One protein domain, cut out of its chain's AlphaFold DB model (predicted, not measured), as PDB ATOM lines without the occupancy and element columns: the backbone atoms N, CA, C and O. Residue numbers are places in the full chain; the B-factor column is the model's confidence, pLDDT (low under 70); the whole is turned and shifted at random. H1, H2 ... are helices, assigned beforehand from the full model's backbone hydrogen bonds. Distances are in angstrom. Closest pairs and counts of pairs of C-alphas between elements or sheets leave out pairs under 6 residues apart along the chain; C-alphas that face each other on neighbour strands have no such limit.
ATOM      1  N   ARG A  40      -8.270  19.614 -57.681       77.56
ATOM      2  CA  ARG A  40      -9.718  19.430 -57.678       77.56
ATOM      3  C   ARG A  40     -10.256  19.746 -56.292       77.56
ATOM      4  O   ARG A  40     -10.082  18.955 -55.367       77.56
ATOM      5  N   VAL A  41     -10.956  20.874 -56.183       81.56
ATOM      6  CA  VAL A  41     -11.518  21.387 -54.927       81.56
ATOM      7  C   VAL A  41     -12.290  20.302 -54.174       81.56
ATOM      8  O   VAL A  41     -12.011  20.074 -53.004       81.56
ATOM      9  N   ASP A  42     -13.155  19.544 -54.855       80.44
ATOM     10  CA  ASP A  42     -13.920  18.452 -54.233       80.44
ATOM     11  C   ASP A  42     -13.020  17.403 -53.572       80.44
ATOM     12  O   ASP A  42     -13.299  16.921 -52.478       80.44
ATOM     13  N   LYS A  43     -11.905  17.060 -54.224       85.00
ATOM     14  CA  LYS A  43     -10.973  16.030 -53.765       85.00
ATOM     15  C   LYS A  43     -10.029  16.511 -52.670       85.00
ATOM     16  O   LYS A  43      -9.585  15.691 -51.859       85.00
ATOM     17  N   VAL A  44      -9.726  17.805 -52.656       87.62
ATOM     18  CA  VAL A  44      -9.001  18.469 -51.567       87.62
ATOM     19  C   VAL A  44      -9.895  18.554 -50.332       87.62
ATOM     20  O   VAL A  44      -9.457  18.178 -49.249       87.62
ATOM     21  N   ILE A  45     -11.161  18.955 -50.492       90.12
ATOM     22  CA  ILE A  45     -12.143  18.992 -49.399       90.12
ATOM     23  C   ILE A  45     -12.376  17.582 -48.849       90.12
ATOM     24  O   ILE A  45     -12.305  17.387 -47.640       90.12
ATOM     25  N   GLU A  46     -12.584  16.584 -49.711       90.94
ATOM     26  CA  GLU A  46     -12.736  15.182 -49.303       90.94
ATOM     27  C   GLU A  46     -11.524  14.696 -48.490       90.94
ATOM     28  O   GLU A  46     -11.690  14.084 -47.437       90.94
ATOM     29  N   GLN A  47     -10.301  15.026 -48.927       91.00
ATOM     30  CA  GLN A  47      -9.080  14.691 -48.191       91.00
ATOM     31  C   GLN A  47      -9.009  15.395 -46.833       91.00
ATOM     32  O   GLN A  47      -8.648  14.778 -45.833       91.00
ATOM     33  N   MET A  48      -9.342  16.683 -46.797       93.56
ATOM     34  CA  MET A  48      -9.330  17.487 -45.581       93.56
ATOM     35  C   MET A  48     -10.324  16.936 -44.554       93.56
ATOM     36  O   MET A  48      -9.965  16.730 -43.398       93.56
ATOM     37  N   LEU A  49     -11.547  16.617 -44.988       93.75
ATOM     38  CA  LEU A  49     -12.567  16.001 -44.142       93.75
ATOM     39  C   LEU A  49     -12.136  14.616 -43.651       93.75
ATOM     40  O   LEU A  49     -12.323  14.310 -42.476       93.75
ATOM     41  N   LEU A  50     -11.515  13.799 -44.507       94.69
ATOM     42  CA  LEU A  50     -10.987  12.490 -44.119       94.69
ATOM     43  C   LEU A  50      -9.939  12.611 -43.000       94.69
ATOM     44  O   LEU A  50     -10.022  11.894 -42.006       94.69
ATOM     45  N   LEU A  51      -8.983  13.535 -43.133       95.25
ATOM     46  CA  LEU A  51      -7.952  13.784 -42.118       95.25
ATOM     47  C   LEU A  51      -8.564  14.261 -40.794       95.25
ATOM     48  O   LEU A  51      -8.163  13.804 -39.723       95.25
ATOM     49  N   ILE A  52      -9.586  15.119 -40.865       95.00
ATOM     50  CA  ILE A  52     -10.315  15.609 -39.693       95.00
ATOM     51  C   ILE A  52     -11.062  14.477 -38.982       95.00
ATOM     52  O   ILE A  52     -10.912  14.312 -37.773       95.00
ATOM     53  N   HIS A  53     -11.821  13.661 -39.715       92.88
ATOM     54  CA  HIS A  53     -12.565  12.537 -39.138       92.88
ATOM     55  C   HIS A  53     -11.653  11.427 -38.598       92.88
ATOM     56  O   HIS A  53     -12.002  10.764 -37.621       92.88
ATOM     57  N   ASN A  54     -10.462  11.263 -39.175       94.81
ATOM     58  CA  ASN A  54      -9.442  10.340 -38.674       94.81
ATOM     59  C   ASN A  54      -8.625  10.913 -37.507       94.81
ATOM     60  O   ASN A  54      -7.840  10.182 -36.906       94.81
ATOM     61  N   HIS A  55      -8.840  12.179 -37.141       92.75
ATOM     62  CA  HIS A  55      -8.095  12.879 -36.095       92.75
ATOM     63  C   HIS A  55      -6.578  12.919 -36.364       92.75
ATOM     64  O   HIS A  55      -5.761  12.803 -35.444       92.75
ATOM     65  N   ASP A  56      -6.207  13.062 -37.638       93.88
ATOM     66  CA  ASP A  56      -4.821  13.205 -38.075       93.88
ATOM     67  C   ASP A  56      -4.466  14.686 -38.248       93.88
ATOM     68  O   ASP A  56      -4.579  15.275 -39.325       93.88
ATOM     69  N   LEU A  57      -4.035  15.301 -37.146       93.88
ATOM     70  CA  LEU A  57      -3.591  16.692 -37.140       93.88
ATOM     71  C   LEU A  57      -2.323  16.909 -37.978       93.88
ATOM     72  O   LEU A  57      -2.160  17.975 -38.567       93.88
ATOM     73  N   GLY A  58      -1.420  15.925 -38.015       94.00
ATOM     74  CA  GLY A  58      -0.161  16.025 -38.752       94.00
ATOM     75  C   GLY A  58      -0.422  16.122 -40.247       94.00
ATOM     76  O   GLY A  58      -0.065  17.122 -40.870       94.00
ATOM     77  N   GLY A  59      -1.156  15.145 -40.786       93.88
ATOM     78  CA  GLY A  59      -1.543  15.134 -42.194       93.88
ATOM     79  C   GLY A  59      -2.382  16.351 -42.589       93.88
ATOM     80  O   GLY A  59      -2.217  16.884 -43.686       93.88
ATOM     81  N   LEU A  60      -3.242  16.856 -41.693       94.56
ATOM     82  CA  LEU A  60      -4.019  18.075 -41.945       94.56
ATOM     83  C   LEU A  60      -3.127  19.316 -42.102       94.56
ATOM     84  O   LEU A  60      -3.342  20.107 -43.023       94.56
ATOM     85  N   ARG A  61      -2.117  19.482 -41.237       93.62
ATOM     86  CA  ARG A  61      -1.160  20.598 -41.334       93.62
ATOM     87  C   ARG A  61      -0.286  20.491 -42.576       93.62
ATOM     88  O   ARG A  61      -0.055  21.501 -43.231       93.62
ATOM     89  N   GLU A  62       0.170  19.288 -42.912       93.75
ATOM     90  CA  GLU A  62       0.949  19.046 -44.130       93.75
ATOM     91  C   GLU A  62       0.142  19.393 -45.384       93.75
ATOM     92  O   GLU A  62       0.631  20.123 -46.245       93.75
ATOM     93  N   LEU A  63      -1.123  18.956 -45.454       91.62
ATOM     94  CA  LEU A  63      -2.027  19.312 -46.548       91.62
ATOM     95  C   LEU A  63      -2.217  20.831 -46.649       91.62
ATOM     96  O   LEU A  63      -2.150  21.388 -47.743       91.62
ATOM     97  N   TRP A  64      -2.441  21.512 -45.523       93.19
ATOM     98  CA  TRP A  64      -2.627  22.963 -45.517       93.19
ATOM     99  C   TRP A  64      -1.364  23.718 -45.959       93.19
ATOM    100  O   TRP A  64      -1.440  24.620 -46.794       93.19
ATOM    101  N   ALA A  65      -0.189  23.316 -45.465       91.88
ATOM    102  CA  ALA A  65       1.095  23.880 -45.878       91.88
ATOM    103  C   ALA A  65       1.348  23.683 -47.381       91.88
ATOM    104  O   ALA A  65       1.823  24.593 -48.062       91.88
ATOM    105  N   HIS A  66       0.973  22.520 -47.913       89.62
ATOM    106  CA  HIS A  66       1.042  22.227 -49.340       89.62
ATOM    107  C   HIS A  66       0.145  23.162 -50.166       89.62
ATOM    108  O   HIS A  66       0.611  23.791 -51.117       89.62
ATOM    109  N   LEU A  67      -1.113  23.357 -49.752       89.44
ATOM    110  CA  LEU A  67      -2.020  24.319 -50.395       89.44
ATOM    111  C   LEU A  67      -1.483  25.755 -50.320       89.44
ATOM    112  O   LEU A  67      -1.538  26.475 -51.315       89.44
ATOM    113  N   ASN A  68      -0.900  26.159 -49.189       89.62
ATOM    114  CA  ASN A  68      -0.234  27.457 -49.056       89.62
ATOM    115  C   ASN A  68       0.897  27.626 -50.085       89.62
ATOM    116  O   ASN A  68       0.957  28.641 -50.783       89.62
ATOM    117  N   ASN A  69       1.749  26.611 -50.232       88.06
ATOM    118  CA  ASN A  69       2.942  26.657 -51.078       88.06
ATOM    119  C   ASN A  69       2.683  26.502 -52.578       88.06
ATOM    120  O   ASN A  69       3.567  26.840 -53.364       88.06
ATOM    121  N   HIS A  70       1.520  26.001 -52.992       82.56
ATOM    122  CA  HIS A  70       1.229  25.748 -54.407       82.56
ATOM    123  C   HIS A  70       0.018  26.517 -54.937       82.56
ATOM    124  O   HIS A  70       0.034  26.967 -56.083       82.56
ATOM    125  N   LEU A  71      -1.007  26.717 -54.109       83.69
ATOM    126  CA  LEU A  71      -2.252  27.370 -54.502       83.69
ATOM    127  C   LEU A  71      -2.308  28.805 -53.970       83.69
ATOM    128  O   LEU A  71      -2.394  29.754 -54.746       83.69
ATOM    129  N   PHE A  72      -2.220  28.981 -52.650       85.88
ATOM    130  CA  PHE A  72      -2.499  30.275 -52.025       85.88
ATOM    131  C   PHE A  72      -1.390  31.307 -52.235       85.88
ATOM    132  O   PHE A  72      -1.691  32.496 -52.299       85.88
ATOM    133  N   ARG A  73      -0.136  30.887 -52.459       84.69
ATOM    134  CA  ARG A  73       0.957  31.805 -52.836       84.69
ATOM    135  C   ARG A  73       0.713  32.580 -54.136       84.69
ATOM    136  O   ARG A  73       1.357  33.598 -54.353       84.69
ATOM    137  N   ASN A  74      -0.146  32.059 -55.013       82.44
ATOM    138  CA  ASN A  74      -0.453  32.662 -56.309       82.44
ATOM    139  C   ASN A  74      -1.720  33.531 -56.248       82.44
ATOM    140  O   ASN A  74      -2.087  34.135 -57.252       82.44
ATOM    141  N   LEU A  75      -2.405  33.572 -55.098       85.38
ATOM    142  CA  LEU A  75      -3.579  34.414 -54.907       85.38
ATOM    143  C   LEU A  75      -3.173  35.866 -54.661       85.38
ATOM    144  O   LEU A  75      -2.164  36.159 -54.020       85.38
ATOM    145  N   GLU A  76      -4.022  36.781 -55.118       86.88
ATOM    146  CA  GLU A  76      -3.888  38.195 -54.795       86.88
ATOM    147  C   GLU A  76      -3.969  38.428 -53.280       86.88
ATOM    148  O   GLU A  76      -4.733  37.773 -52.562       86.88
ATOM    149  N   HIS A  77      -3.220  39.418 -52.789       86.31
ATOM    150  CA  HIS A  77      -3.111  39.715 -51.357       86.31
ATOM    151  C   HIS A  77      -4.457  39.938 -50.657       86.31
ATOM    152  O   HIS A  77      -4.587  39.638 -49.471       86.31
ATOM    153  N   HIS A  78      -5.476  40.416 -51.373       89.50
ATOM    154  CA  HIS A  78      -6.799  40.636 -50.798       89.50
ATOM    155  C   HIS A  78      -7.506  39.328 -50.378       89.50
ATOM    156  O   HIS A  78      -8.410  39.361 -49.542       89.50
ATOM    157  N   PHE A  79      -7.089  38.166 -50.899       88.00
ATOM    158  CA  PHE A  79      -7.594  36.857 -50.473       88.00
ATOM    159  C   PHE A  79      -6.894  36.307 -49.227       88.00
ATOM    160  O   PHE A  79      -7.421  35.380 -48.609       88.00
ATOM    161  N   ALA A  80      -5.757  36.872 -48.803       88.00
ATOM    162  CA  ALA A  80      -4.989  36.365 -47.662       88.00
ATOM    163  C   ALA A  80      -5.836  36.291 -46.379       88.00
ATOM    164  O   ALA A  80      -5.777  35.315 -45.632       88.00
ATOM    165  N   THR A  81      -6.700  37.285 -46.154       89.12
ATOM    166  CA  THR A  81      -7.630  37.284 -45.017       89.12
ATOM    167  C   THR A  81      -8.654  36.152 -45.104       89.12
ATOM    168  O   THR A  81      -8.982  35.551 -44.082       89.12
ATOM    169  N   ALA A  82      -9.163  35.842 -46.298       89.56
ATOM    170  CA  ALA A  82     -10.120  34.755 -46.497       89.56
ATOM    171  C   ALA A  82      -9.464  33.382 -46.292       89.56
ATOM    172  O   ALA A  82     -10.042  32.528 -45.624       89.56
ATOM    173  N   VAL A  83      -8.237  33.200 -46.792       91.38
ATOM    174  CA  VAL A  83      -7.446  31.976 -46.591       91.38
ATOM    175  C   VAL A  83      -7.163  31.752 -45.107       91.38
ATOM    176  O   VAL A  83      -7.425  30.662 -44.606       91.38
ATOM    177  N   ASN A  84      -6.739  32.786 -44.372       90.25
ATOM    178  CA  ASN A  84      -6.524  32.661 -42.929       90.25
ATOM    179  C   ASN A  84      -7.830  32.312 -42.191       90.25
ATOM    180  O   ASN A  84      -7.859  31.392 -41.384       90.25
ATOM    181  N   LYS A  85      -8.955  32.972 -42.509       90.38
ATOM    182  CA  LYS A  85     -10.262  32.616 -41.918       90.38
ATOM    183  C   LYS A  85     -10.656  31.163 -42.194       90.38
ATOM    184  O   LYS A  85     -11.241  30.514 -41.323       90.38
ATOM    185  N   LEU A  86     -10.352  30.657 -43.389       92.38
ATOM    186  CA  LEU A  86     -10.581  29.260 -43.740       92.38
ATOM    187  C   LEU A  86      -9.696  28.332 -42.896       92.38
ATOM    188  O   LEU A  86     -10.230  27.389 -42.318       92.38
ATOM    189  N   GLU A  87      -8.405  28.637 -42.740       92.69
ATOM    190  CA  GLU A  87      -7.485  27.889 -41.870       92.69
ATOM    191  C   GLU A  87      -8.037  27.768 -40.449       92.69
ATOM    192  O   GLU A  87      -8.196  26.667 -39.917       92.69
ATOM    193  N   GLN A  88      -8.421  28.905 -39.859       91.12
ATOM    194  CA  GLN A  88      -8.954  28.936 -38.501       91.12
ATOM    195  C   GLN A  88     -10.254  28.136 -38.381       91.12
ATOM    196  O   GLN A  88     -10.474  27.443 -37.388       91.12
ATOM    197  N   SER A  89     -11.110  28.186 -39.403       90.75
ATOM    198  CA  SER A  89     -12.359  27.420 -39.431       90.75
ATOM    199  C   SER A  89     -12.104  25.912 -39.513       90.75
ATOM    200  O   SER A  89     -12.770  25.145 -38.818       90.75
ATOM    201  N   VAL A  90     -11.113  25.484 -40.299       93.50
ATOM    202  CA  VAL A  90     -10.708  24.077 -40.433       93.50
ATOM    203  C   VAL A  90     -10.152  23.538 -39.112       93.50
ATOM    204  O   VAL A  90     -10.564  22.466 -38.665       93.50
ATOM    205  N   LEU A  91      -9.285  24.297 -38.436       92.69
ATOM    206  CA  LEU A  91      -8.731  23.912 -37.134       92.69
ATOM    207  C   LEU A  91      -9.810  23.846 -36.038       92.69
ATOM    208  O   LEU A  91      -9.838  22.906 -35.241       92.69
ATOM    209  N   LYS A  92     -10.743  24.805 -36.015       90.12
ATOM    210  CA  LYS A  92     -11.897  24.785 -35.097       90.12
ATOM    211  C   LYS A  92     -12.810  23.588 -35.370       90.12
ATOM    212  O   LYS A  92     -13.273  22.942 -34.429       90.12
ATOM    213  N   PHE A  93     -13.038  23.254 -36.640       91.81
ATOM    214  CA  PHE A  93     -13.822  22.081 -37.016       91.81
ATOM    215  C   PHE A  93     -13.144  20.776 -36.575       91.81
ATOM    216  O   PHE A  93     -13.813  19.916 -36.005       91.81
ATOM    217  N   TYR A  94     -11.819  20.664 -36.721       93.50
ATOM    218  CA  TYR A  94     -11.048  19.537 -36.187       93.50
ATOM    219  C   TYR A  94     -11.282  19.332 -34.683       93.50
ATOM    220  O   TYR A  94     -11.589  18.221 -34.245       93.50
ATOM    221  N   LEU A  95     -11.202  20.405 -33.888       90.06
ATOM    222  CA  LEU A  95     -11.452  20.343 -32.444       90.06
ATOM    223  C   LEU A  95     -12.876  19.901 -32.105       90.06
ATOM    224  O   LEU A  95     -13.067  19.088 -31.199       90.06
ATOM    225  N   ILE A  96     -13.869  20.412 -32.835       87.88
ATOM    226  CA  ILE A  96     -15.266  20.001 -32.679       87.88
ATOM    227  C   ILE A  96     -15.408  18.499 -32.943       87.88
ATOM    228  O   ILE A  96     -15.989  17.798 -32.118       87.88
ATOM    229  N   VAL A  97     -14.861  17.994 -34.053       89.31
ATOM    230  CA  VAL A  97     -14.964  16.575 -34.423       89.31
ATOM    231  C   VAL A  97     -14.281  15.687 -33.379       89.31
ATOM    232  O   VAL A  97     -14.891  14.716 -32.917       89.31
ATOM    233  N   ALA A  98     -13.084  16.070 -32.923       88.75
ATOM    234  CA  ALA A  98     -12.365  15.380 -31.852       88.75
ATOM    235  C   ALA A  98     -13.171  15.325 -30.550       88.75
ATOM    236  O   ALA A  98     -13.255  14.278 -29.906       88.75
ATOM    237  N   TYR A  99     -13.823  16.429 -30.193       86.00
ATOM    238  CA  TYR A  99     -14.683  16.506 -29.020       86.00
ATOM    239  C   TYR A  99     -15.931  15.641 -29.145       86.00
ATOM    240  O   TYR A  99     -16.229  14.867 -28.238       86.00
ATOM    241  N   THR A 100     -16.638  15.714 -30.275       85.75
ATOM    242  CA  THR A 100     -17.829  14.881 -30.513       85.75
ATOM    243  C   THR A 100     -17.506  13.388 -30.540       85.75
ATOM    244  O   THR A 100     -18.355  12.576 -30.185       85.75
ATOM    245  N   SER A 101     -16.269  13.031 -30.893       87.44
ATOM    246  CA  SER A 101     -15.762  11.655 -30.890       87.44
ATOM    247  C   SER A 101     -15.145  11.238 -29.547       87.44
ATOM    248  O   SER A 101     -14.566  10.154 -29.449       87.44
ATOM    249  N   SER A 102     -15.233  12.086 -28.512       86.50
ATOM    250  CA  SER A 102     -14.646  11.877 -27.180       86.50
ATOM    251  C   SER A 102     -13.130  11.602 -27.190       86.50
ATOM    252  O   SER A 102     -12.609  10.915 -26.310       86.50
ATOM    253  N   LYS A 103     -12.396  12.145 -28.172       86.50
ATOM    254  CA  LYS A 103     -10.937  12.000 -28.340       86.50
ATOM    255  C   LYS A 103     -10.173  13.106 -27.608       86.50
ATOM    256  O   LYS A 103      -9.576  13.995 -28.214       86.50
ATOM    257  N   VAL A 104     -10.221  13.074 -26.276       86.25
ATOM    258  CA  VAL A 104      -9.594  14.093 -25.404       86.25
ATOM    259  C   VAL A 104      -8.068  14.129 -25.559       86.25
ATOM    260  O   VAL A 104      -7.454  15.194 -25.478       86.25
ATOM    261  N   ASP A 105      -7.456  12.983 -25.851       89.94
ATOM    262  CA  ASP A 105      -6.040  12.841 -26.193       89.94
ATOM    263  C   ASP A 105      -5.659  13.698 -27.408       89.94
ATOM    264  O   ASP A 105      -4.685  14.450 -27.355       89.94
ATOM    265  N   LYS A 106      -6.481  13.681 -28.463       91.00
ATOM    266  CA  LYS A 106      -6.265  14.471 -29.684       91.00
ATOM    267  C   LYS A 106      -6.503  15.961 -29.497       91.00
ATOM    268  O   LYS A 106      -5.808  16.770 -30.107       91.00
ATOM    269  N   ILE A 107      -7.443  16.332 -28.630       89.19
ATOM    270  CA  ILE A 107      -7.650  17.733 -28.232       89.19
ATOM    271  C   ILE A 107      -6.425  18.242 -27.469       89.19
ATOM    272  O   ILE A 107      -5.942  19.341 -27.728       89.19
ATOM    273  N   THR A 108      -5.893  17.431 -26.556       88.62
ATOM    274  CA  THR A 108      -4.692  17.784 -25.791       88.62
ATOM    275  C   THR A 108      -3.493  17.925 -26.726       88.62
ATOM    276  O   THR A 108      -2.822  18.951 -26.696       88.62
ATOM    277  N   GLU A 109      -3.288  16.955 -27.625       91.81
ATOM    278  CA  GLU A 109      -2.250  16.992 -28.662       91.81
ATOM    279  C   GLU A 109      -2.332  18.270 -29.512       91.81
ATOM    280  O   GLU A 109      -1.309  18.916 -29.756       91.81
ATOM    281  N   PHE A 110      -3.544  18.658 -29.926       92.75
ATOM    282  CA  PHE A 110      -3.788  19.886 -30.678       92.75
ATOM    283  C   PHE A 110      -3.269  21.110 -29.930       92.75
ATOM    284  O   PHE A 110      -2.447  21.853 -30.466       92.75
ATOM    285  N   PHE A 111      -3.701  21.308 -28.682       89.38
ATOM    286  CA  PHE A 111      -3.283  22.479 -27.919       89.38
ATOM    287  C   PHE A 111      -1.794  22.425 -27.585       89.38
ATOM    288  O   PHE A 111      -1.126  23.446 -27.692       89.38
ATOM    289  N   THR A 112      -1.219  21.264 -27.276       89.56
ATOM    290  CA  THR A 112       0.228  21.154 -27.051       89.56
ATOM    291  C   THR A 112       1.038  21.593 -28.273       89.56
ATOM    292  O   THR A 112       2.030  22.301 -28.116       89.56
ATOM    293  N   LYS A 113       0.618  21.214 -29.487       89.94
ATOM    294  CA  LYS A 113       1.348  21.537 -30.722       89.94
ATOM    295  C   LYS A 113       1.093  22.956 -31.233       89.94
ATOM    296  O   LYS A 113       2.013  23.571 -31.758       89.94
ATOM    297  N   LEU A 114      -0.137  23.455 -31.113       88.62
ATOM    298  CA  LEU A 114      -0.565  24.691 -31.776       88.62
ATOM    299  C   LEU A 114      -0.673  25.900 -30.843       88.62
ATOM    300  O   LEU A 114      -0.706  27.024 -31.335       88.62
ATOM    301  N   SER A 115      -0.673  25.726 -29.515       84.12
ATOM    302  CA  SER A 115      -0.751  26.868 -28.584       84.12
ATOM    303  C   SER A 115       0.269  27.981 -28.865       84.12
ATOM    304  O   SER A 115      -0.148  29.136 -28.860       84.12
ATOM    305  N   PRO A 116       1.560  27.706 -29.154       84.94
ATOM    306  CA  PRO A 116       2.536  28.772 -29.398       84.94
ATOM    307  C   PRO A 116       2.153  29.693 -30.565       84.94
ATOM    308  O   PRO A 116       2.390  30.896 -30.512       84.94
ATOM    309  N   GLU A 117       1.527  29.129 -31.598       85.19
ATOM    310  CA  GLU A 117       1.101  29.852 -32.798       85.19
ATOM    311  C   GLU A 117      -0.233  30.581 -32.545       85.19
ATOM    312  O   GLU A 117      -0.393  31.761 -32.874       85.19
ATOM    313  N   LEU A 118      -1.172  29.903 -31.878       84.62
ATOM    314  CA  LEU A 118      -2.546  30.369 -31.675       84.62
ATOM    315  C   LEU A 118      -2.701  31.412 -30.558       84.62
ATOM    316  O   LEU A 118      -3.647  32.193 -30.586       84.62
ATOM    317  N   VAL A 119      -1.781  31.482 -29.587       78.44
ATOM    318  CA  VAL A 119      -1.839  32.471 -28.485       78.44
ATOM    319  C   VAL A 119      -1.789  33.915 -28.997       78.44
ATOM    320  O   VAL A 119      -2.380  34.811 -28.391       78.44
ATOM    321  N   SER A 120      -1.128  34.145 -30.133       80.94
ATOM    322  CA  SER A 120      -1.063  35.461 -30.779       80.94
ATOM    323  C   SER A 120      -2.412  35.929 -31.350       80.94
ATOM    324  O   SER A 120      -2.608  37.121 -31.591       80.94
ATOM    325  N   GLN A 121      -3.364  35.011 -31.532       81.31
ATOM    326  CA  GLN A 121      -4.634  35.263 -32.196       81.31
ATOM    327  C   GLN A 121      -5.763  35.435 -31.172       81.31
ATOM    328  O   GLN A 121      -6.114  34.526 -30.418       81.31
ATOM    329  N   SER A 122      -6.385  36.617 -31.156       78.81
ATOM    330  CA  SER A 122      -7.433  36.963 -30.185       78.81
ATOM    331  C   SER A 122      -8.658  36.044 -30.250       78.81
ATOM    332  O   SER A 122      -9.268  35.782 -29.215       78.81
ATOM    333  N   GLU A 123      -8.985  35.510 -31.427       80.81
ATOM    334  CA  GLU A 123     -10.142  34.634 -31.646       80.81
ATOM    335  C   GLU A 123     -10.013  33.234 -31.019       80.81
ATOM    336  O   GLU A 123     -11.015  32.529 -30.887       80.81
ATOM    337  N   TRP A 124      -8.804  32.829 -30.617       83.38
ATOM    338  CA  TRP A 124      -8.548  31.534 -29.979       83.38
ATOM    339  C   TRP A 124      -8.639  31.573 -28.458       83.38
ATOM    340  O   TRP A 124      -8.762  30.520 -27.834       83.38
ATOM    341  N   LYS A 125      -8.654  32.768 -27.851       78.62
ATOM    342  CA  LYS A 125      -8.701  32.950 -26.389       78.62
ATOM    343  C   LYS A 125      -9.821  32.148 -25.729       78.62
ATOM    344  O   LYS A 125      -9.589  31.486 -24.725       78.62
ATOM    345  N   GLU A 126     -11.011  32.160 -26.318       75.56
ATOM    346  CA  GLU A 126     -12.175  31.433 -25.795       75.56
ATOM    347  C   GLU A 126     -12.087  29.917 -26.034       75.56
ATOM    348  O   GLU A 126     -12.617  29.127 -25.254       75.56
ATOM    349  N   TRP A 127     -11.369  29.495 -27.077       80.38
ATOM    350  CA  TRP A 127     -11.170  28.088 -27.417       80.38
ATOM    351  C   TRP A 127     -10.124  27.408 -26.528       80.38
ATOM    352  O   TRP A 127     -10.194  26.199 -26.349       80.38
ATOM    353  N   PHE A 128      -9.210  28.138 -25.884       77.00
ATOM    354  CA  PHE A 128      -8.286  27.541 -24.904       77.00
ATOM    355  C   PHE A 128      -8.989  26.991 -23.654       77.00
ATOM    356  O   PHE A 128      -8.441  26.128 -22.971       77.00
ATOM    357  N   PHE A 129     -10.220  27.428 -23.367       70.88
ATOM    358  CA  PHE A 129     -11.034  26.859 -22.289       70.88
ATOM    359  C   PHE A 129     -11.683  25.521 -22.676       70.88
ATOM    360  O   PHE A 129     -12.148  24.788 -21.803       70.88
ATOM    361  N   PHE A 130     -11.670  25.174 -23.967       69.25
ATOM    362  CA  PHE A 130     -12.329  24.000 -24.534       69.25
ATOM    363  C   PHE A 130     -11.937  22.662 -23.874       69.25
ATOM    364  O   PHE A 130     -12.847  21.896 -23.549       69.25
ATOM    365  N   PRO A 131     -10.651  22.371 -23.576       66.56
ATOM    366  CA  PRO A 131     -10.256  21.120 -22.913       66.56
ATOM    367  C   PRO A 131     -10.802  20.974 -21.486       66.56
ATOM    368  O   PRO A 131     -10.924  19.864 -20.974       66.56
ATOM    369  N   PHE A 132     -11.134  22.089 -20.831       64.75
ATOM    370  CA  PHE A 132     -11.581  22.120 -19.439       64.75
ATOM    371  C   PHE A 132     -13.113  22.054 -19.306       64.75
ATOM    372  O   PHE A 132     -13.646  21.928 -18.198       64.75
ATOM    373  N   CYS A 133     -13.849  22.108 -20.421       61.41
ATOM    374  CA  CYS A 133     -15.305  22.067 -20.429       61.41
ATOM    375  C   CYS A 133     -15.837  20.640 -20.212       61.41
ATOM    376  O   CYS A 133     -16.039  19.874 -21.153       61.41
ATOM    377  N   LYS A 134     -16.163  20.306 -18.954       51.16
ATOM    378  CA  LYS A 134     -16.796  19.028 -18.569       51.16
ATOM    379  C   LYS A 134     -18.224  18.834 -19.110       51.16
ATOM    380  O   LYS A 134     -18.708  17.710 -19.106       51.16
ATOM    381  N   ASN A 135     -18.907  19.901 -19.544       46.38
ATOM    382  CA  ASN A 135     -20.276  19.840 -20.070       46.38
ATOM    383  C   ASN A 135     -20.485  20.829 -21.241       46.38
ATOM    384  O   ASN A 135     -20.392  22.041 -21.029       46.38
ATOM    385  N   PRO A 136     -20.862  20.358 -22.447       48.47
ATOM    386  CA  PRO A 136     -20.986  21.187 -23.655       48.47
ATOM    387  C   PRO A 136     -22.206  22.121 -23.666       48.47
ATOM    388  O   PRO A 136     -22.347  22.953 -24.557       48.47
ATOM    389  N   ARG A 137     -23.120  22.000 -22.691       43.47
ATOM    390  CA  ARG A 137     -24.368  22.786 -22.653       43.47
ATOM    391  C   ARG A 137     -24.177  24.222 -22.167       43.47
ATOM    392  O   ARG A 137     -25.008  25.063 -22.492       43.47
ATOM    393  N   ASN A 138     -23.104  24.500 -21.428       44.06
ATOM    394  CA  ASN A 138     -22.922  25.791 -20.756       44.06
ATOM    395  C   ASN A 138     -22.222  26.841 -21.627       44.06
ATOM    396  O   ASN A 138     -22.221  28.016 -21.277       44.06
ATOM    397  N   MET A 139     -21.655  26.447 -22.768       49.88
ATOM    398  CA  MET A 139     -21.021  27.381 -23.690       49.88
ATOM    399  C   MET A 139     -21.993  27.644 -24.847       49.88
ATOM    400  O   MET A 139     -22.031  26.905 -25.831       49.88
ATOM    401  N   GLN A 140     -22.822  28.687 -24.717       48.44
ATOM    402  CA  GLN A 140     -23.807  29.089 -25.740       48.44
ATOM    403  C   GLN A 140     -23.172  29.242 -27.138       48.44
ATOM    404  O   GLN A 140     -23.801  28.926 -28.147       48.44
ATOM    405  N   HIS A 141     -21.894  29.632 -27.200       52.44
ATOM    406  CA  HIS A 141     -21.128  29.757 -28.440       52.44
ATOM    407  C   HIS A 141     -20.761  28.401 -29.087       52.44
ATOM    408  O   HIS A 141     -20.764  28.287 -30.311       52.44
ATOM    409  N   LEU A 142     -20.532  27.338 -28.300       49.59
ATOM    410  CA  LEU A 142     -20.342  25.979 -28.833       49.59
ATOM    411  C   LEU A 142     -21.644  25.385 -29.349       49.59
ATOM    412  O   LEU A 142     -21.628  24.717 -30.376       49.59
ATOM    413  N   GLN A 143     -22.777  25.663 -28.694       49.72
ATOM    414  CA  GLN A 143     -24.076  25.322 -29.273       49.72
ATOM    415  C   GLN A 143     -24.293  26.053 -30.597       49.72
ATOM    416  O   GLN A 143     -24.772  25.435 -31.536       49.72
ATOM    417  N   PHE A 144     -23.914  27.327 -30.715       52.03
ATOM    418  CA  PHE A 144     -24.025  28.068 -31.974       52.03
ATOM    419  C   PHE A 144     -23.121  27.489 -33.076       52.03
ATOM    420  O   PHE A 144     -23.584  27.300 -34.198       52.03
ATOM    421  N   ALA A 145     -21.872  27.132 -32.763       50.72
ATOM    422  CA  ALA A 145     -20.954  26.497 -33.713       50.72
ATOM    423  C   ALA A 145     -21.415  25.084 -34.128       50.72
ATOM    424  O   ALA A 145     -21.424  24.759 -35.312       50.72
ATOM    425  N   LEU A 146     -21.879  24.269 -33.176       51.72
ATOM    426  CA  LEU A 146     -22.426  22.932 -33.435       51.72
ATOM    427  C   LEU A 146     -23.751  22.976 -34.210       51.72
ATOM    428  O   LEU A 146     -23.990  22.124 -35.060       51.72
ATOM    429  N   ARG A 147     -24.610  23.968 -33.940       45.50
ATOM    430  CA  ARG A 147     -25.942  24.125 -34.554       45.50
ATOM    431  C   ARG A 147     -25.888  24.787 -35.936       45.50
ATOM    432  O   ARG A 147     -26.810  24.593 -36.721       45.50
ATOM    433  N   ASN A 148     -24.819  25.523 -36.252       48.03
ATOM    434  CA  ASN A 148     -24.604  26.145 -37.565       48.03
ATOM    435  C   ASN A 148     -23.715  25.328 -38.520       48.03
ATOM    436  O   ASN A 148     -23.422  25.821 -39.613       48.03
ATOM    437  N   ASN A 149     -23.359  24.080 -38.175       45.00
ATOM    438  CA  ASN A 149     -22.834  23.068 -39.110       45.00
ATOM    439  C   ASN A 149     -23.885  22.727 -40.191       45.00
ATOM    440  O   ASN A 149     -24.505  21.669 -40.188       45.00
TER     441      ASN A 149
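This is residues 40 to 149 of the 154 residues of an uncharacterized protein of Anopheles funestus (UniProt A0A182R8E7). Long H3 runs through the middle, with the H1-H2 hairpin beside it in an up-and-down bundle, each helix running against the one before. H4, then H5, fold back near H3's end; H6 touches no helix. The printed part has 110 residues with six named helices, H1 to H6 in order: all helix, compact, radius of gyration of the C-alphas 14.5 A, spans 43 by 28 by 27 A.

H1, residues 41 to 53, 18.1 A, begins at C-alpha 41 (-11.518, 21.387, -54.927). H2 is 57 to 70, 20.1 A; H3, 77 to 100, 35.6 A; H4, 104 to 118, 18.8 A; H5, 127 to 132, 10.0 A; H6, 140 to 147, 10.3 A, ending at C-alpha 147 (-25.942, 24.125, -34.554).

H1 and H2, a hairpin, touch at a shallow tilt of 23 degrees, opposite ways; closest C-alphas, Leu 51 and Leu 60, 5.8 A. H3 and H4, a hairpin, touch through residues 95 to 99 and 104 to 110 alone; closest C-alphas, Leu 95 and Ile 107, 6.2 A. Every O i to N i+4 pair is within hydrogen-bond range in H1, H2 and H6; H3 has 18 of 20, H4 9 of 11, H5 0 of 2, with 2 of 3 O i to N i+3.

The farthest C-alphas, Asn 74 and Lys 134, are 43.3 A apart. The printed part has no cut and no long link; residues 130 to 149 have pLDDT under 70.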